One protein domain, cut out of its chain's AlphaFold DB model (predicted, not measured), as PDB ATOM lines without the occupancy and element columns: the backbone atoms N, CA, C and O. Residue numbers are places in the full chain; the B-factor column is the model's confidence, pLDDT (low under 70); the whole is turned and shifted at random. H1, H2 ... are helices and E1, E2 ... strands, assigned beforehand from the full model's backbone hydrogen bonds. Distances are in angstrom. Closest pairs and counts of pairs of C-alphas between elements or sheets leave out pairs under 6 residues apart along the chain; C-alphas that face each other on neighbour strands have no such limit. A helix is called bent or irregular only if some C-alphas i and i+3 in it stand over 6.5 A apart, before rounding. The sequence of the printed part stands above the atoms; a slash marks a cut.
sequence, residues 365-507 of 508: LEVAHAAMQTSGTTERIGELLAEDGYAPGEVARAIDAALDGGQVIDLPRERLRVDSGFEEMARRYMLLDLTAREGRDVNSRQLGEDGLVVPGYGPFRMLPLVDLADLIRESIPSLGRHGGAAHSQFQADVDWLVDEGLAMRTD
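Overview. This is residues 365 to 507 of the 508 residues of an uncharacterized protein of Gemmatimonadales bacterium (UniProt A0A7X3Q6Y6). Two lobes are joined by one long, kinked helix, H4. One lobe is the small sheet E4, E3, E5 with H4 and H6 over one face and H5 beside its strands; the other holds H1, H2 and H3, packed steeply across each other, with the hairpin E1 and E2. The printed part has 143 residues, with six named helices and five named strands in the order H1 H2 H3 E1 E2 H4 E3 E4 H5 H6 E5, and is mostly helix. Both sheets, E4 - E3 - E5 and E1 - E2, are antiparallel. The whole is compact, with a radius of gyration of the C-alphas of 16.0 A, and spans 50 by 34 by 24 A.

Along the chain. In the larger sheet E4 is residues 461 to 464, E3 451 to 454 and E5 504 to 506, ending at C-alpha 506 (32.877, 5.541, 1.746). H4, residues 420 to 438, is 26.9 A long from first to last C-alpha; H6, 483 to 499, 25.4 A; H5, 465 to 475, 15.0 A. H1 is residues 365 to 373, from C-alpha 365 (16.464, 9.532, 22.386); H2 is 378 to 387; H3, 392 to 404, is 18.4 A long. E1 is residues 408 to 411 and E2 415 to 418.

Arrangement. E3 pairs with E4, N 452 and O 463 at 2.9 A, and with E5, N 453 and O 504 at 2.8 A. E4, H5, H6 and E5 make a split strand-helix-strand unit, two strands running the same way with E3 between them; its crossover is right-handed. H4 and H6 on one face of the sheet make two layers; H5, on the same face, is over none of the strands. H4 runs across the strands, at 83 degrees to E3 on the local plane. H4 is irregular, C-alphas 421 and 424 being 7.0 A apart, with a kink of 26 degrees near residue 428. Its residues 424 to 431 touch H6, closest C-alphas Arg 428 and Asp 493, 5.5 A. H4 also touches H1, about perpendicular at 85 degrees, closest C-alphas Leu 365 and Ala 426, 6.2 A. H2 touches H3 at a steep tilt of 48 degrees, opposite ways, closest C-alphas Gly 382 and Val 395, 6.3 A. In the hairpin E1 and E2, N 409 and O 417 are 2.8 A apart. Every O i to N i+4 pair is within hydrogen-bond range in H1, H2, H3 and H5, against 13 of 15 in H4 and 11 of 13 in H6.

Size, cuts and confidence. The C-alphas farthest apart, of Pro 412 and Arg 445, are 52.2 A apart. The printed part has no cut; the link from H4 to E3 is long. Mean pLDDT of the printed part is 89.3, with residues 448 and 477 to 486 under 70.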
ATOM      1  N   LEU A 365      16.170   9.530  23.816       97.44
ATOM      2  CA  LEU A 365      16.464   9.532  22.386       97.44
ATOM      3  C   LEU A 365      15.413   8.772  21.559       97.44
ATOM      4  O   LEU A 365      14.973   9.287  20.534       97.44
ATOM      5  N   GLU A 366      14.961   7.593  22.002       96.94
ATOM      6  CA  GLU A 366      13.912   6.850  21.289       96.94
ATOM      7  C   GLU A 366      12.569   7.594  21.304       96.94
ATOM      8  O   GLU A 366      11.843   7.564  20.307       96.94
ATOM      9  N   VAL A 367      12.258   8.299  22.398       96.94
ATOM     10  CA  VAL A 367      11.070   9.165  22.491       96.94
ATOM     11  C   VAL A 367      11.187  10.336  21.519       96.94
ATOM     12  O   VAL A 367      10.240  10.619  20.787       96.94
ATOM     13  N   ALA A 368      12.354  10.983  21.446       95.38
ATOM     14  CA  ALA A 368      12.605  12.065  20.500       95.38
ATOM     15  C   ALA A 368      12.461  11.589  19.045       95.38
ATOM     16  O   ALA A 368      11.784  12.237  18.248       95.38
ATOM     17  N   HIS A 369      13.014  10.421  18.703       95.00
ATOM     18  CA  HIS A 369      12.838   9.815  17.379       95.00
ATOM     19  C   HIS A 369      11.371   9.537  17.057       95.00
ATOM     20  O   HIS A 369      10.941   9.806  15.936       95.00
ATOM     21  N   ALA A 370      10.594   9.023  18.013       95.00
ATOM     22  CA  ALA A 370       9.166   8.782  17.820       95.00
ATOM     23  C   ALA A 370       8.371  10.093  17.670       95.00
ATOM     24  O   ALA A 370       7.484  10.191  16.821       95.00
ATOM     25  N   ALA A 371       8.724  11.139  18.420       93.12
ATOM     26  CA  ALA A 371       8.131  12.467  18.266       93.12
ATOM     27  C   ALA A 371       8.432  13.078  16.886       93.12
ATOM     28  O   ALA A 371       7.558  13.709  16.294       93.12
ATOM     29  N   MET A 372       9.638  12.862  16.348       90.62
ATOM     30  CA  MET A 372      10.033  13.323  15.010       90.62
ATOM     31  C   MET A 372       9.329  12.567  13.874       90.62
ATOM     32  O   MET A 372       9.045  13.165  12.838       90.62
ATOM     33  N   GLN A 373       9.055  11.273  14.063       90.56
ATOM     34  CA  GLN A 373       8.435  10.403  13.053       90.56
ATOM     35  C   GLN A 373       6.907  10.500  12.993       90.56
ATOM     36  O   GLN A 373       6.286  10.049  12.034       90.56
ATOM     37  N   THR A 374       6.277  11.082  14.012       89.94
ATOM     38  CA  THR A 374       4.815  11.118  14.144       89.94
ATOM     39  C   THR A 374       4.273  12.547  14.068       89.94
ATOM     40  O   THR A 374       4.992  13.520  13.845       89.94
ATOM     41  N   SER A 375       2.965  12.711  14.290       82.81
ATOM     42  CA  SER A 375       2.345  14.022  14.534       82.81
ATOM     43  C   SER A 375       2.830  14.698  15.825       82.81
ATOM     44  O   SER A 375       2.455  15.851  16.084       82.81
ATOM     45  N   GLY A 376       3.610  13.993  16.648       87.25
ATOM     46  CA  GLY A 376       4.045  14.414  17.972       87.25
ATOM     47  C   GLY A 376       2.971  14.250  19.047       87.25
ATOM     48  O   GLY A 376       3.220  14.589  20.189       87.25
ATOM     49  N   THR A 377       1.768  13.761  18.731       92.38
ATOM     50  CA  THR A 377       0.755  13.490  19.767       92.38
ATOM     51  C   THR A 377       1.210  12.333  20.649       92.38
ATOM     52  O   THR A 377       1.682  11.322  20.128       92.38
ATOM     53  N   THR A 378       1.043  12.461  21.966       92.81
ATOM     54  CA  THR A 378       1.479  11.449  22.946       92.81
ATOM     55  C   THR A 378       0.937  10.054  22.619       92.81
ATOM     56  O   THR A 378       1.676   9.076  22.691       92.81
ATOM     57  N   GLU A 379      -0.312   9.969  22.150       93.62
ATOM     58  CA  GLU A 379      -0.932   8.729  21.662       93.62
ATOM     59  C   GLU A 379      -0.144   8.091  20.507       93.62
ATOM     60  O   GLU A 379       0.239   6.930  20.595       93.62
ATOM     61  N   ARG A 380       0.188   8.856  19.457       93.88
ATOM     62  CA  ARG A 380       0.913   8.328  18.286       93.88
ATOM     63  C   ARG A 380       2.357   7.960  18.603       93.88
ATOM     64  O   ARG A 380       2.875   6.995  18.051       93.88
ATOM     65  N   ILE A 381       3.001   8.720  19.486       95.00
ATOM     66  CA  ILE A 381       4.330   8.382  20.011       95.00
ATOM     67  C   ILE A 381       4.258   7.044  20.751       95.00
ATOM     68  O   ILE A 381       5.087   6.167  20.517       95.00
ATOM     69  N   GLY A 382       3.248   6.877  21.609       95.81
ATOM     70  CA  GLY A 382       3.037   5.651  22.365       95.81
ATOM     71  C   GLY A 382       2.738   4.442  21.481       95.81
ATOM     72  O   GLY A 382       3.333   3.389  21.693       95.81
ATOM     73  N   GLU A 383       1.888   4.600  20.462       95.56
ATOM     74  CA  GLU A 383       1.594   3.562  19.466       95.56
ATOM     75  C   GLU A 383       2.859   3.104  18.735       95.56
ATOM     76  O   GLU A 383       3.147   1.911  18.718       95.56
ATOM     77  N   LEU A 384       3.660   4.038  18.208       95.25
ATOM     78  CA  LEU A 384       4.884   3.704  17.474       95.25
ATOM     79  C   LEU A 384       5.902   2.955  18.351       95.25
ATOM     80  O   LEU A 384       6.547   2.007  17.905       95.25
ATOM     81  N   LEU A 385       6.054   3.358  19.616       96.81
ATOM     82  CA  LEU A 385       6.937   2.659  20.556       96.81
ATOM     83  C   LEU A 385       6.354   1.295  20.977       96.81
ATOM     84  O   LEU A 385       7.095   0.329  21.154       96.81
ATOM     85  N   ALA A 386       5.036   1.166  21.102       95.38
ATOM     86  CA  ALA A 386       4.404  -0.124  21.359       95.38
ATOM     87  C   ALA A 386       4.559  -1.090  20.168       95.38
ATOM     88  O   ALA A 386       4.796  -2.279  20.382       95.38
ATOM     89  N   GLU A 387       4.501  -0.593  18.929       95.06
ATOM     90  CA  GLU A 387       4.779  -1.360  17.702       95.06
ATOM     91  C   GLU A 387       6.231  -1.861  17.644       95.06
ATOM     92  O   GLU A 387       6.478  -2.998  17.239       95.06
ATOM     93  N   ASP A 388       7.186  -1.075  18.154       93.12
ATOM     94  CA  ASP A 388       8.578  -1.504  18.380       93.12
ATOM     95  C   ASP A 388       8.696  -2.581  19.504       93.12
ATOM     96  O   ASP A 388       9.768  -3.149  19.756       93.12
ATOM     97  N   GLY A 389       7.595  -2.917  20.182       94.19
ATOM     98  CA  GLY A 389       7.504  -3.981  21.181       94.19
ATOM     99  C   GLY A 389       7.881  -3.558  22.601       94.19
ATOM    100  O   GLY A 389       8.277  -4.415  23.395       94.19
ATOM    101  N   TYR A 390       7.806  -2.264  22.925       95.62
ATOM    102  CA  TYR A 390       8.032  -1.767  24.286       95.62
ATOM    103  C   TYR A 390       6.764  -1.860  25.145       95.62
ATOM    104  O   TYR A 390       5.641  -1.703  24.666       95.62
ATOM    105  N   ALA A 391       6.941  -2.114  26.444       94.88
ATOM    106  CA  ALA A 391       5.820  -2.223  27.372       94.88
ATOM    107  C   ALA A 391       5.158  -0.847  27.613       94.88
ATOM    108  O   ALA A 391       5.876   0.135  27.799       94.88
ATOM    109  N   PRO A 392       3.817  -0.752  27.726       94.69
ATOM    110  CA  PRO A 392       3.132   0.534  27.911       94.69
ATOM    111  C   PRO A 392       3.605   1.340  29.129       94.69
ATOM    112  O   PRO A 392       3.753   2.555  29.050       94.69
ATOM    113  N   GLY A 393       3.888   0.668  30.252       94.56
ATOM    114  CA  GLY A 393       4.405   1.335  31.454       94.56
ATOM    115  C   GLY A 393       5.806   1.921  31.262       94.56
ATOM    116  O   GLY A 393       6.122   2.966  31.822       94.56
ATOM    117  N   GLU A 394       6.626   1.282  30.431       95.44
ATOM    118  CA  GLU A 394       7.961   1.767  30.091       95.44
ATOM    119  C   GLU A 394       7.910   2.936  29.102       95.44
ATOM    120  O   GLU A 394       8.649   3.905  29.253       95.44
ATOM    121  N   VAL A 395       6.992   2.886  28.134       96.56
ATOM    122  CA  VAL A 395       6.711   4.004  27.224       96.56
ATOM    123  C   VAL A 395       6.308   5.251  28.012       96.56
ATOM    124  O   VAL A 395       6.885   6.315  27.797       96.56
ATOM    125  N   ALA A 396       5.385   5.112  28.970       95.06
ATOM    126  CA  ALA A 396       4.978   6.212  29.843       95.06
ATOM    127  C   ALA A 396       6.167   6.768  30.648       95.06
ATOM    128  O   ALA A 396       6.447   7.963  30.581       95.06
ATOM    129  N   ARG A 397       6.942   5.894  31.312       95.44
ATOM    130  CA  ARG A 397       8.146   6.288  32.065       95.44
ATOM    131  C   ARG A 397       9.150   7.047  31.194       95.44
ATOM    132  O   ARG A 397       9.754   8.015  31.652       95.44
ATOM    133  N   ALA A 398       9.386   6.583  29.970       95.62
ATOM    134  CA  ALA A 398      10.357   7.189  29.069       95.62
ATOM    135  C   ALA A 398       9.903   8.566  28.570       95.62
ATOM    136  O   ALA A 398      10.736   9.468  28.473       95.62
ATOM    137  N   ILE A 399       8.606   8.742  28.295       96.12
ATOM    138  CA  ILE A 399       8.022  10.043  27.944       96.12
ATOM    139  C   ILE A 399       8.180  11.027  29.107       96.12
ATOM    140  O   ILE A 399       8.711  12.117  28.898       96.12
ATOM    141  N   ASP A 400       7.817  10.617  30.325       95.12
ATOM    142  CA  ASP A 400       7.979  11.442  31.528       95.12
ATOM    143  C   ASP A 400       9.451  11.823  31.740       95.12
ATOM    144  O   ASP A 400       9.782  12.985  31.956       95.12
ATOM    145  N   ALA A 401      10.368  10.863  31.589       94.44
ATOM    146  CA  ALA A 401      11.798  11.117  31.718       94.44
ATOM    147  C   ALA A 401      12.334  12.096  30.658       94.44
ATOM    148  O   ALA A 401      13.208  12.905  30.971       94.44
ATOM    149  N   ALA A 402      11.832  12.028  29.420       96.44
ATOM    150  CA  ALA A 402      12.225  12.926  28.336       96.44
ATOM    151  C   ALA A 402      11.671  14.351  28.518       96.44
ATOM    152  O   ALA A 402      12.328  15.317  28.123       96.44
ATOM    153  N   LEU A 403      10.482  14.485  29.115       96.00
ATOM    154  CA  LEU A 403       9.899  15.767  29.516       96.00
ATOM    155  C   LEU A 403      10.685  16.385  30.678       96.00
ATOM    156  O   LEU A 403      11.155  17.518  30.575       96.00
ATOM    157  N   ASP A 404      10.899  15.619  31.749       94.88
ATOM    158  CA  ASP A 404      11.642  16.051  32.938       94.88
ATOM    159  C   ASP A 404      13.083  16.459  32.610       94.88
ATOM    160  O   ASP A 404      13.638  17.385  33.207       94.88
ATOM    161  N   GLY A 405      13.716  15.743  31.679       92.94
ATOM    162  CA  GLY A 405      15.075  16.021  31.226       92.94
ATOM    163  C   GLY A 405      15.176  17.137  30.182       92.94
ATOM    164  O   GLY A 405      16.295  17.525  29.841       92.94
ATOM    165  N   GLY A 406      14.047  17.656  29.684       95.00
ATOM    166  CA  GLY A 406      13.997  18.725  28.686       95.00
ATOM    167  C   GLY A 406      14.410  18.305  27.272       95.00
ATOM    168  O   GLY A 406      14.721  19.166  26.455       95.00
ATOM    169  N   GLN A 407      14.443  17.005  26.960       96.62
ATOM    170  CA  GLN A 407      14.718  16.517  25.600       96.62
ATOM    171  C   GLN A 407      13.519  16.720  24.671       96.62
ATOM    172  O   GLN A 407      13.685  16.930  23.466       96.62
ATOM    173  N   VAL A 408      12.312  16.660  25.229       95.44
ATOM    174  CA  VAL A 408      11.067  17.018  24.551       95.44
ATOM    175  C   VAL A 408      10.317  18.059  25.373       95.44
ATOM    176  O   VAL A 408      10.440  18.114  26.593       95.44
ATOM    177  N   ILE A 409       9.535  18.890  24.695       94.56
ATOM    178  CA  ILE A 409       8.686  19.911  25.301       94.56
ATOM    179  C   ILE A 409       7.221  19.602  25.029       94.56
ATOM    180  O   ILE A 409       6.867  19.164  23.929       94.56
ATOM    181  N   ASP A 410       6.379  19.878  26.018       93.31
ATOM    182  CA  ASP A 410       4.932  19.776  25.878       93.31
ATOM    183  C   ASP A 410       4.364  21.021  25.179       93.31
ATOM    184  O   ASP A 410       4.718  22.166  25.476       93.31
ATOM    185  N   LEU A 411       3.491  20.787  24.208       89.62
ATOM    186  CA  LEU A 411       2.774  21.789  23.435       89.62
ATOM    187  C   LEU A 411       1.265  21.598  23.639       89.62
ATOM    188  O   LEU A 411       0.801  20.500  23.950       89.62
ATOM    189  N   PRO A 412       0.447  22.636  23.379       86.56
ATOM    190  CA  PRO A 412      -1.000  22.512  23.480       86.56
ATOM    191  C   PRO A 412      -1.548  21.310  22.699       86.56
ATOM    192  O   PRO A 412      -1.121  21.047  21.570       86.56
ATOM    193  N   ARG A 413      -2.584  20.672  23.263       82.62
ATOM    194  CA  ARG A 413      -3.244  19.462  22.733       82.62
ATOM    195  C   ARG A 413      -2.395  18.187  22.842       82.62
ATOM    196  O   ARG A 413      -2.442  17.370  21.927       82.62
ATOM    197  N   GLU A 414      -1.645  18.035  23.936       86.81
ATOM    198  CA  GLU A 414      -0.879  16.815  24.256       86.81
ATOM    199  C   GLU A 414       0.101  16.433  23.138       86.81
ATOM    200  O   GLU A 414       0.195  15.277  22.708       86.81
ATOM    201  N   ARG A 415       0.787  17.446  22.601       90.81
ATOM    202  CA  ARG A 415       1.767  17.269  21.531       90.81
ATOM    203  C   ARG A 415       3.158  17.504  22.076       90.81
ATOM    204  O   ARG A 415       3.454  18.578  22.569       90.81
ATOM    205  N   LEU A 416       4.033  16.542  21.874       93.00
ATOM    206  CA  LEU A 416       5.443  16.640  22.178       93.00
ATOM    207  C   LEU A 416       6.214  17.103  20.943       93.00
ATOM    208  O   LEU A 416       5.944  16.692  19.810       93.00
ATOM    209  N   ARG A 417       7.204  17.961  21.172       92.19
ATOM    210  CA  ARG A 417       8.205  18.349  20.174       92.19
ATOM    211  C   ARG A 417       9.587  18.166  20.774       92.19
ATOM    212  O   ARG A 417       9.779  18.458  21.945       92.19
ATOM    213  N   VAL A 418      10.550  17.729  19.972       93.00
ATOM    214  CA  VAL A 418      11.952  17.680  20.405       93.00
ATOM    215  C   VAL A 418      12.453  19.098  20.684       93.00
ATOM    216  O   VAL A 418      12.185  20.020  19.907       93.00
ATOM    217  N   ASP A 419      13.141  19.281  21.809       93.88
ATOM    218  CA  ASP A 419      13.755  20.560  22.143       93.88
ATOM    219  C   ASP A 419      14.862  20.913  21.140       93.88
ATOM    220  O   ASP A 419      15.608  20.046  20.680       93.88
ATOM    221  N   SER A 420      15.008  22.198  20.815       89.38
ATOM    222  CA  SER A 420      16.007  22.652  19.839       89.38
ATOM    223  C   SER A 420      17.448  22.321  20.237       89.38
ATOM    224  O   SER A 420      18.278  22.103  19.358       89.38
ATOM    225  N   GLY A 421      17.756  22.257  21.537       90.44
ATOM    226  CA  GLY A 421      19.071  21.867  22.044       90.44
ATOM    227  C   GLY A 421      19.352  20.365  21.940       90.44
ATOM    228  O   GLY A 421      20.510  19.959  22.009       90.44
ATOM    229  N   PHE A 422      18.319  19.539  21.748       94.25
ATOM    230  CA  PHE A 422      18.440  18.085  21.615       94.25
ATOM    231  C   PHE A 422      18.228  17.588  20.176       94.25
ATOM    232  O   PHE A 422      18.718  16.519  19.808       94.25
ATOM    233  N   GLU A 423      17.548  18.375  19.339       91.75
ATOM    234  CA  GLU A 423      17.150  17.996  17.981       91.75
ATOM    235  C   GLU A 423      18.334  17.589  17.093       91.75
ATOM    236  O   GLU A 423      18.260  16.589  16.383       91.75
ATOM    237  N   GLU A 424      19.449  18.320  17.163       92.06
ATOM    238  CA  GLU A 424      20.666  18.011  16.402       92.06
ATOM    239  C   GLU A 424      21.217  16.621  16.741       92.06
ATOM    240  O   GLU A 424      21.551  15.837  15.852       92.06
ATOM    241  N   MET A 425      21.253  16.279  18.030       95.19
ATOM    242  CA  MET A 425      21.713  14.970  18.478       95.19
ATOM    243  C   MET A 425      20.730  13.867  18.077       95.19
ATOM    244  O   MET A 425      21.146  12.815  17.589       95.19
ATOM    245  N   ALA A 426      19.426  14.126  18.216       94.56
ATOM    246  CA  ALA A 426      18.385  13.198  17.799       94.56
ATOM    247  C   ALA A 426      18.488  12.867  16.301       94.56
ATOM    248  O   ALA A 426      18.490  11.686  15.944       94.56
ATOM    249  N   ARG A 427      18.668  13.876  15.433       92.88
ATOM    250  CA  ARG A 427      18.871  13.682  13.985       92.88
ATOM    251  C   ARG A 427      20.073  12.793  13.688       92.88
ATOM    252  O   ARG A 427      19.917  11.794  12.992       92.88
ATOM    253  N   ARG A 428      21.242  13.106  14.256       95.06
ATOM    254  CA  ARG A 428      22.490  12.349  14.040       95.06
ATOM    255  C   ARG A 428      22.355  10.874  14.397       95.06
ATOM    256  O   ARG A 428      22.692  10.012  13.592       95.06
ATOM    257  N   TYR A 429      21.815  10.560  15.573       96.25
ATOM    258  CA  TYR A 429      21.608   9.160  15.955       96.25
ATOM    259  C   TYR A 429      20.537   8.463  15.117       96.25
ATOM    260  O   TYR A 429      20.611   7.251  14.934       96.25
ATOM    261  N   MET A 430      19.572   9.201  14.568       94.44
ATOM    262  CA  MET A 430      18.599   8.603  13.661       94.44
ATOM    263  C   MET A 430      19.226   8.181  12.331       94.44
ATOM    264  O   MET A 430      18.805   7.173  11.775       94.44
ATOM    265  N   LEU A 431      20.262   8.887  11.851       95.50
ATOM    266  CA  LEU A 431      21.050   8.439  10.694       95.50
ATOM    267  C   LEU A 431      21.663   7.061  10.957       95.50
ATOM    268  O   LEU A 431      21.525   6.159  10.137       95.50
ATOM    269  N   LEU A 432      22.282   6.887  12.132       96.31
ATOM    270  CA  LEU A 432      22.866   5.606  12.538       96.31
ATOM    271  C   LEU A 432      21.813   4.493  12.580       96.31
ATOM    272  O   LEU A 432      22.070   3.392  12.094       96.31
ATOM    273  N   ASP A 433      20.632   4.778  13.131       95.38
ATOM    274  CA  ASP A 433      19.557   3.791  13.275       95.38
ATOM    275  C   ASP A 433      18.941   3.398  11.933       95.38
ATOM    276  O   ASP A 433      18.704   2.213  11.690       95.38
ATOM    277  N   LEU A 434      18.729   4.367  11.038       95.19
ATOM    278  CA  LEU A 434      18.253   4.112   9.681       95.19
ATOM    279  C   LEU A 434      19.268   3.284   8.890       95.19
ATOM    280  O   LEU A 434      18.895   2.280   8.290       95.19
ATOM    281  N   THR A 435      20.558   3.625   8.947       96.12
ATOM    282  CA  THR A 435      21.607   2.830   8.294       96.12
ATOM    283  C   THR A 435      21.718   1.425   8.890       96.12
ATOM    284  O   THR A 435      21.906   0.456   8.156       96.12
ATOM    285  N   ALA A 436      21.562   1.271  10.206       95.50
ATOM    286  CA  ALA A 436      21.540  -0.037  10.851       95.50
ATOM    287  C   ALA A 436      20.370  -0.909  10.357       95.50
ATOM    288  O   ALA A 436      20.568  -2.088  10.038       95.50
ATOM    289  N   ARG A 437      19.167  -0.328  10.279       94.12
ATOM    290  CA  ARG A 437      17.930  -1.007   9.867       94.12
ATOM    291  C   ARG A 437      17.917  -1.343   8.381       94.12
ATOM    292  O   ARG A 437      17.833  -2.519   8.032       94.12
ATOM    293  N   GLU A 438      18.064  -0.325   7.544       95.44
ATOM    294  CA  GLU A 438      17.828  -0.398   6.098       95.44
ATOM    295  C   GLU A 438      19.106  -0.676   5.296       95.44
ATOM    296  O   GLU A 438      19.049  -1.014   4.115       95.44
ATOM    297  N   GLY A 439      20.280  -0.558   5.924       93.88
ATOM    298  CA  GLY A 439      21.551  -0.859   5.277       93.88
ATOM    299  C   GLY A 439      21.679  -2.326   4.869       93.88
ATOM    300  O   GLY A 439      20.960  -3.212   5.331       93.88
ATOM    301  N   ARG A 440      22.659  -2.607   4.018       92.81
ATOM    302  CA  ARG A 440      22.999  -3.953   3.547       92.81
ATOM    303  C   ARG A 440      24.415  -4.330   3.953       92.81
ATOM    304  O   ARG A 440      25.276  -3.471   4.136       92.81
ATOM    305  N   ASP A 441      24.655  -5.627   4.089       91.31
ATOM    306  CA  ASP A 441      26.005  -6.137   4.310       91.31
ATOM    307  C   ASP A 441      26.792  -6.015   3.005       91.31
ATOM    308  O   ASP A 441      26.367  -6.532   1.968       91.31
ATOM    309  N   VAL A 442      27.942  -5.350   3.058       89.50
ATOM    310  CA  VAL A 442      28.834  -5.192   1.907       89.50
ATOM    311  C   VAL A 442      30.196  -5.811   2.202       89.50
ATOM    312  O   VAL A 442      30.607  -5.961   3.353       89.50
ATOM    313  N   ASN A 443      30.914  -6.217   1.160       84.88
ATOM    314  CA  ASN A 443      32.321  -6.592   1.283       84.88
ATOM    315  C   ASN A 443      33.235  -5.410   0.930       84.88
ATOM    316  O   ASN A 443      32.795  -4.413   0.365       84.88
ATOM    317  N   SER A 444      34.532  -5.541   1.210       78.94
ATOM    318  CA  SER A 444      35.507  -4.466   0.985       78.94
ATOM    319  C   SER A 444      35.608  -3.987  -0.469       78.94
ATOM    320  O   SER A 444      36.027  -2.861  -0.700       78.94
ATOM    321  N   ARG A 445      35.210  -4.801  -1.458       73.19
ATOM    322  CA  ARG A 445      35.191  -4.412  -2.881       73.19
ATOM    323  C   ARG A 445      33.944  -3.615  -3.266       73.19
ATOM    324  O   ARG A 445      33.940  -2.985  -4.314       73.19
ATOM    325  N   GLN A 446      32.892  -3.682  -2.454       75.62
ATOM    326  CA  GLN A 446      31.621  -2.983  -2.662       75.62
ATOM    327  C   GLN A 446      31.572  -1.627  -1.942       75.62
ATOM    328  O   GLN A 446      30.592  -0.911  -2.085       75.62
ATOM    329  N   LEU A 447      32.630  -1.254  -1.212       77.44
ATOM    330  CA  LEU A 447      32.769   0.045  -0.541       77.44
ATOM    331  C   LEU A 447      33.050   1.216  -1.506       77.44
ATOM    332  O   LEU A 447      33.339   2.304  -1.038       77.44
ATOM    333  N   GLY A 448      33.014   1.015  -2.826       69.12
ATOM    334  CA  GLY A 448      33.260   2.078  -3.814       69.12
ATOM    335  C   GLY A 448      32.046   2.965  -4.130       69.12
ATOM    336  O   GLY A 448      32.110   3.769  -5.051       69.12
ATOM    337  N   GLU A 449      30.919   2.781  -3.438       80.25
ATOM    338  CA  GLU A 449      29.723   3.630  -3.544       80.25
ATOM    339  C   GLU A 449      29.712   4.652  -2.391       80.25
ATOM    340  O   GLU A 449      30.012   4.263  -1.264       80.25
ATOM    341  N   ASP A 450      29.328   5.920  -2.623       89.06
ATOM    342  CA  ASP A 450      29.214   6.935  -1.552       89.06
ATOM    343  C   ASP A 450      28.083   6.570  -0.578       89.06
ATOM    344  O   ASP A 450      26.892   6.560  -0.919       89.06
ATOM    345  N   GLY A 451      28.457   6.222   0.648       93.19
ATOM    346  CA  GLY A 451      27.555   5.642   1.627       93.19
ATOM    347  C   GLY A 451      28.033   5.811   3.055       93.19
ATOM    348  O   GLY A 451      29.205   6.061   3.335       93.19
ATOM    349  N   LEU A 452      27.087   5.649   3.975       95.94
ATOM    350  CA  LEU A 452      27.366   5.600   5.399       95.94
ATOM    351  C   LEU A 452      27.493   4.140   5.824       95.94
ATOM    352  O   LEU A 452      26.586   3.340   5.594       95.94
ATOM    353  N   VAL A 453      28.611   3.799   6.454       96.12
ATOM    354  CA  VAL A 453      28.874   2.480   7.026       96.12
ATOM    355  C   VAL A 453      28.808   2.579   8.541       96.12
ATOM    356  O   VAL A 453      29.406   3.477   9.131       96.12
ATOM    357  N   VAL A 454      28.123   1.634   9.178       96.12
ATOM    358  CA  VAL A 454      27.962   1.589  10.633       96.12
ATOM    359  C   VAL A 454      28.401   0.243  11.230       96.12
ATOM    360  O   VAL A 454      28.336  -0.787  10.550       96.12
ATOM    361  N   PRO A 455      28.844   0.223  12.499       94.12
ATOM    362  CA  PRO A 455      29.185  -1.005  13.213       94.12
ATOM    363  C   PRO A 455      27.943  -1.720  13.776       94.12
ATOM    364  O   PRO A 455      26.809  -1.272  13.629       94.12
ATOM    365  N   GLY A 456      28.150  -2.834  14.480       91.75
ATOM    366  CA  GLY A 456      27.114  -3.584  15.198       91.75
ATOM    367  C   GLY A 456      26.550  -4.782  14.439       91.75
ATOM    368  O   GLY A 456      25.999  -5.684  15.070       91.75
ATOM    369  N   TYR A 457      26.734  -4.829  13.120       91.38
ATOM    370  CA  TYR A 457      26.152  -5.841  12.235       91.38
ATOM    371  C   TYR A 457      27.208  -6.490  11.342       91.38
ATOM    372  O   TYR A 457      26.949  -6.800  10.191       91.38
ATOM    373  N   GLY A 458      28.417  -6.733  11.830       89.62
ATOM    374  CA  GLY A 458      29.543  -7.211  11.032       89.62
ATOM    375  C   GLY A 458      30.434  -6.080  10.503       89.62
ATOM    376  O   GLY A 458      30.210  -4.916  10.823       89.62
ATOM    377  N   PRO A 459      31.459  -6.422   9.700       89.31
ATOM    378  CA  PRO A 459      32.499  -5.484   9.274       89.31
ATOM    379  C   PRO A 459      31.971  -4.224   8.587       89.31
ATOM    380  O   PRO A 459      32.388  -3.123   8.938       89.31
ATOM    381  N   PHE A 460      31.039  -4.389   7.643       92.44
ATOM    382  CA  PHE A 460      30.518  -3.295   6.827       92.44
ATOM    383  C   PHE A 460      29.007  -3.443   6.614       92.44
ATOM    384  O   PHE A 460      28.555  -4.216   5.766       92.44
ATOM    385  N   ARG A 461      28.225  -2.691   7.391       94.44
ATOM    386  CA  ARG A 461      26.790  -2.478   7.168       94.44
ATOM    387  C   ARG A 461      26.623  -1.091   6.566       94.44
ATOM    388  O   ARG A 461      26.891  -0.115   7.256       94.44
ATOM    389  N   MET A 462      26.248  -1.009   5.294       95.38
ATOM    390  CA  MET A 462      26.280   0.236   4.521       95.38
ATOM    391  C   MET A 462      24.902   0.590   3.962       95.38
ATOM    392  O   MET A 462      24.181  -0.288   3.487       95.38
ATOM    393  N   LEU A 463      24.577   1.883   3.952       95.19
ATOM    394  CA  LEU A 463      23.460   2.457   3.203       95.19
ATOM    395  C   LEU A 463      23.981   3.618   2.330       95.19
ATOM    396  O   LEU A 463      24.669   4.491   2.872       95.19
ATOM    397  N   PRO A 464      23.696   3.652   1.013       94.44
ATOM    398  CA  PRO A 464      24.070   4.781   0.161       94.44
ATOM    399  C   PRO A 464      23.521   6.107   0.699       94.44
ATOM    400  O   PRO A 464      22.398   6.161   1.204       94.44
ATOM    401  N   LEU A 465      24.294   7.194   0.588       93.06
ATOM    402  CA  LEU A 465      23.886   8.483   1.166       93.06
ATOM    403  C   LEU A 465      22.621   9.053   0.513       93.06
ATOM    404  O   LEU A 465      21.848   9.735   1.185       93.06
ATOM    405  N   VAL A 466      22.399   8.761  -0.771       90.50
ATOM    406  CA  VAL A 466      21.177   9.157  -1.485       90.50
ATOM    407  C   VAL A 466      19.941   8.480  -0.889       90.50
ATOM    408  O   VAL A 466      18.986   9.169  -0.536       90.50
ATOM    409  N   ASP A 467      20.013   7.167  -0.657       93.12
ATOM    410  CA  ASP A 467      18.920   6.385  -0.078       93.12
ATOM    411  C   ASP A 467      18.652   6.817   1.369       93.12
ATOM    412  O   ASP A 467      17.506   6.972   1.786       93.12
ATOM    413  N   LEU A 468      19.713   7.080   2.139       93.00
ATOM    414  CA  LEU A 468      19.595   7.592   3.503       93.00
ATOM    415  C   LEU A 468      18.909   8.968   3.535       93.00
ATOM    416  O   LEU A 468      18.021   9.194   4.359       93.00
ATOM    417  N   ALA A 469      19.276   9.879   2.632       89.75
ATOM    418  CA  ALA A 469      18.657  11.200   2.534       89.75
ATOM    419  C   ALA A 469      17.169  11.129   2.141       89.75
ATOM    420  O   ALA A 469      16.369  11.941   2.619       89.75
ATOM    421  N   ASP A 470      16.792  10.172   1.290       88.81
ATOM    422  CA  ASP A 470      15.396   9.903   0.940       88.81
ATOM    423  C   ASP A 470      14.619   9.348   2.143       88.81
ATOM    424  O   ASP A 470      13.599   9.926   2.529       88.81
ATOM    425  N   LEU A 471      15.156   8.330   2.825       90.06
ATOM    426  CA  LEU A 471      14.532   7.716   4.002       90.06
ATOM    427  C   LEU A 471      14.287   8.710   5.139       90.06
ATOM    428  O   LEU A 471      13.244   8.667   5.784       90.06
ATOM    429  N   ILE A 472      15.214   9.632   5.389       87.38
ATOM    430  CA  ILE A 472      15.053  10.684   6.407       87.38
ATOM    431  C   ILE A 472      13.912  11.627   6.050       87.38
ATOM    432  O   ILE A 472      13.141  12.024   6.923       87.38
ATOM    433  N   ARG A 473      13.806  12.002   4.774       83.50
ATOM    434  CA  ARG A 473      12.757  12.904   4.291       83.50
ATOM    435  C   ARG A 473      11.379  12.270   4.431       83.50
ATOM    436  O   ARG A 473      10.427  12.968   4.772       83.50
ATOM    437  N   GLU A 474      11.291  10.969   4.181       84.19
ATOM    438  CA  GLU A 474      10.076  10.176   4.364       84.19
ATOM    439  C   GLU A 474       9.754   9.959   5.847       84.19
ATOM    440  O   GLU A 474       8.608  10.121   6.263       84.19
ATOM    441  N   SER A 475      10.773   9.664   6.656       80.56
ATOM    442  CA  SER A 475      10.626   9.351   8.081       80.56
ATOM    443  C   SER A 475      10.385  10.585   8.947       80.56
ATOM    444  O   SER A 475       9.885  10.448  10.057       80.56
ATOM    445  N   ILE A 476      10.742  11.791   8.493       78.12
ATOM    446  CA  ILE A 476      10.627  13.023   9.283       78.12
ATOM    447  C   ILE A 476       9.844  14.079   8.492       78.12
ATOM    448  O   ILE A 476      10.427  14.913   7.786       78.12
ATOM    449  N   PRO A 477       8.510  14.119   8.644       65.88
ATOM    450  CA  PRO A 477       7.647  15.016   7.874       65.88
ATOM    451  C   PRO A 477       7.977  16.513   8.021       65.88
ATOM    452  O   PRO A 477       7.602  17.322   7.167       65.88
ATOM    453  N   SER A 478       8.652  16.912   9.107       60.59
ATOM    454  CA  SER A 478       9.089  18.292   9.349       60.59
ATOM    455  C   SER A 478      10.322  18.695   8.529       60.59
ATOM    456  O   SER A 478      10.401  19.849   8.111       60.59
ATOM    457  N   LEU A 479      11.236  17.766   8.222       60.03
ATOM    458  CA  LEU A 479      12.456  18.042   7.447       60.03
ATOM    459  C   LEU A 479      12.190  18.153   5.941       60.03
ATOM    460  O   LEU A 479      12.852  18.931   5.254       60.03
ATOM    461  N   GLY A 480      11.154  17.479   5.429       52.31
ATOM    462  CA  GLY A 480      10.739  17.581   4.024       52.31
ATOM    463  C   GLY A 480      10.265  18.976   3.581       52.31
ATOM    464  O   GLY A 480      10.122  19.221   2.387       52.31
ATOM    465  N   ARG A 481      10.040  19.917   4.511       49.16
ATOM    466  CA  ARG A 481       9.524  21.268   4.211       49.16
ATOM    467  C   ARG A 481      10.611  22.325   3.991       49.16
ATOM    468  O   ARG A 481      10.267  23.482   3.751       49.16
ATOM    469  N   HIS A 482      11.899  21.990   4.120       44.41
ATOM    470  CA  HIS A 482      12.985  22.978   4.262       44.41
ATOM    471  C   HIS A 482      14.135  22.840   3.239       44.41
ATOM    472  O   HIS A 482      15.293  22.986   3.606       44.41
ATOM    473  N   GLY A 483      13.830  22.632   1.948       49.97
ATOM    474  CA  GLY A 483      14.712  22.938   0.796       49.97
ATOM    475  C   GLY A 483      16.231  22.676   0.936       49.97
ATOM    476  O   GLY A 483      16.666  21.722   1.570       49.97
ATOM    477  N   GLY A 484      17.062  23.524   0.306       51.12
ATOM    478  CA  GLY A 484      18.527  23.358   0.229       51.12
ATOM    479  C   GLY A 484      19.289  23.445   1.563       51.12
ATOM    480  O   GLY A 484      20.377  22.887   1.667       51.12
ATOM    481  N   ALA A 485      18.707  24.061   2.600       58.28
ATOM    482  CA  ALA A 485      19.272  24.074   3.955       58.28
ATOM    483  C   ALA A 485      19.260  22.676   4.608       58.28
ATOM    484  O   ALA A 485      20.133  22.360   5.417       58.28
ATOM    485  N   ALA A 486      18.317  21.811   4.213       69.00
ATOM    486  CA  ALA A 486      18.277  20.423   4.660       69.00
ATOM    487  C   ALA A 486      19.462  19.600   4.124       69.00
ATOM    488  O   ALA A 486      19.944  18.710   4.818       69.00
ATOM    489  N   HIS A 487      19.981  19.919   2.928       73.69
ATOM    490  CA  HIS A 487      21.127  19.206   2.358       73.69
ATOM    491  C   HIS A 487      22.436  19.536   3.087       73.69
ATOM    492  O   HIS A 487      23.183  18.628   3.442       73.69
ATOM    493  N   SER A 488      22.691  20.819   3.373       80.44
ATOM    494  CA  SER A 488      23.865  21.226   4.159       80.44
ATOM    495  C   SER A 488      23.826  20.674   5.585       80.44
ATOM    496  O   SER A 488      24.857  20.258   6.100       80.44
ATOM    497  N   GLN A 489      22.643  20.628   6.209       87.12
ATOM    498  CA  GLN A 489      22.489  20.036   7.540       87.12
ATOM    499  C   GLN A 489      22.738  18.526   7.520       87.12
ATOM    500  O   GLN A 489      23.423  18.018   8.400       87.12
ATOM    501  N   PHE A 490      22.213  17.816   6.517       89.25
ATOM    502  CA  PHE A 490      22.429  16.378   6.369       89.25
ATOM    503  C   PHE A 490      23.918  16.036   6.245       89.25
ATOM    504  O   PHE A 490      24.398  15.162   6.961       89.25
ATOM    505  N   GLN A 491      24.658  16.756   5.393       90.69
ATOM    506  CA  GLN A 491      26.106  16.558   5.262       90.69
ATOM    507  C   GLN A 491      26.832  16.858   6.578       90.69
ATOM    508  O   GLN A 491      27.617  16.036   7.026       90.69
ATOM    509  N   ALA A 492      26.492  17.955   7.265       92.81
ATOM    510  CA  ALA A 492      27.082  18.270   8.567       92.81
ATOM    511  C   ALA A 492      26.786  17.205   9.644       92.81
ATOM    512  O   ALA A 492      27.623  16.947  10.510       92.81
ATOM    513  N   ASP A 493      25.605  16.582   9.612       94.38
ATOM    514  CA  ASP A 493      25.249  15.495  10.526       94.38
ATOM    515  C   ASP A 493      26.030  14.207  10.195       94.38
ATOM    516  O   ASP A 493      26.474  13.524  11.119       94.38
ATOM    517  N   VAL A 494      26.252  13.902   8.909       95.44
ATOM    518  CA  VAL A 494      27.105  12.788   8.453       95.44
ATOM    519  C   VAL A 494      28.566  13.015   8.840       95.44
ATOM    520  O   VAL A 494      29.165  12.138   9.463       95.44
ATOM    521  N   ASP A 495      29.120  14.186   8.532       95.81
ATOM    522  CA  ASP A 495      30.508  14.539   8.836       95.81
ATOM    523  C   ASP A 495      30.767  14.440  10.343       95.81
ATOM    524  O   ASP A 495      31.736  13.817  10.769       95.81
ATOM    525  N   TRP A 496      29.832  14.920  11.171       96.38
ATOM    526  CA  TRP A 496      29.933  14.781  12.623       96.38
ATOM    527  C   TRP A 496      30.001  13.317  13.080       96.38
ATOM    528  O   TRP A 496      30.768  12.989  13.984       96.38
ATOM    529  N   LEU A 497      29.215  12.414  12.483       96.88
ATOM    530  CA  LEU A 497      29.246  10.988  12.836       96.88
ATOM    531  C   LEU A 497      30.582  10.334  12.474       96.88
ATOM    532  O   LEU A 497      31.061   9.480  13.228       96.88
ATOM    533  N   VAL A 498      31.166  10.731  11.344       95.62
ATOM    534  CA  VAL A 498      32.478  10.261  10.885       95.62
ATOM    535  C   VAL A 498      33.588  10.805  11.784       95.62
ATOM    536  O   VAL A 498      34.411  10.027  12.267       95.62
ATOM    537  N   ASP A 499      33.561  12.101  12.094       93.75
ATOM    538  CA  ASP A 499      34.530  12.768  12.974       93.75
ATOM    539  C   ASP A 499      34.504  12.195  14.397       93.75
ATOM    540  O   ASP A 499      35.540  11.980  15.030       93.75
ATOM    541  N   GLU A 500      33.312  11.879  14.905       92.94
ATOM    542  CA  GLU A 500      33.132  11.219  16.199       92.94
ATOM    543  C   GLU A 500      33.454   9.712  16.162       92.94
ATOM    544  O   GLU A 500      33.402   9.046  17.207       92.94
ATOM    545  N   GLY A 501      33.784   9.173  14.983       92.81
ATOM    546  CA  GLY A 501      34.150   7.779  14.741       92.81
ATOM    547  C   GLY A 501      32.997   6.786  14.880       92.81
ATOM    548  O   GLY A 501      33.252   5.591  14.999       92.81
ATOM    549  N   LEU A 502      31.748   7.254  14.916       95.19
ATOM    550  CA  LEU A 502      30.552   6.417  15.074       95.19
ATOM    551  C   LEU A 502      30.102   5.767  13.757       95.19
ATOM    552  O   LEU A 502      29.332   4.806  13.773       95.19
ATOM    553  N   ALA A 503      30.590   6.286  12.633       96.31
ATOM    554  CA  ALA A 503      30.378   5.760  11.297       96.31
ATOM    555  C   ALA A 503      31.641   5.950  10.444       96.31
ATOM    556  O   ALA A 503      32.557   6.681  10.818       96.31
ATOM    557  N   MET A 504      31.683   5.294   9.289       94.88
ATOM    558  CA  MET A 504      32.635   5.593   8.220       94.88
ATOM    559  C   MET A 504      31.858   6.071   7.003       94.88
ATOM    560  O   MET A 504      30.785   5.540   6.715       94.88
ATOM    561  N   ARG A 505      32.410   7.040   6.277       91.94
ATOM    562  CA  ARG A 505      31.944   7.377   4.935       91.94
ATOM    563  C   ARG A 505      32.816   6.656   3.919       91.94
ATOM    564  O   ARG A 505      34.033   6.590   4.085       91.94
ATOM    565  N   THR A 506      32.185   6.071   2.917       88.12
ATOM    566  CA  THR A 506      32.877   5.541   1.746       88.12
ATOM    567  C   THR A 506      32.974   6.626   0.685       88.12
ATOM    568  O   THR A 506      31.982   7.286   0.402       88.12
ATOM    569  N   ASP A 507      34.157   6.813   0.106       77.38
ATOM    570  CA  ASP A 507      34.367   7.756  -0.995       77.38
ATOM    571  C   ASP A 507      34.303   7.015  -2.341       77.38
ATOM    572  O   ASP A 507      34.707   5.851  -2.436       77.38
TER     573      ASP A 507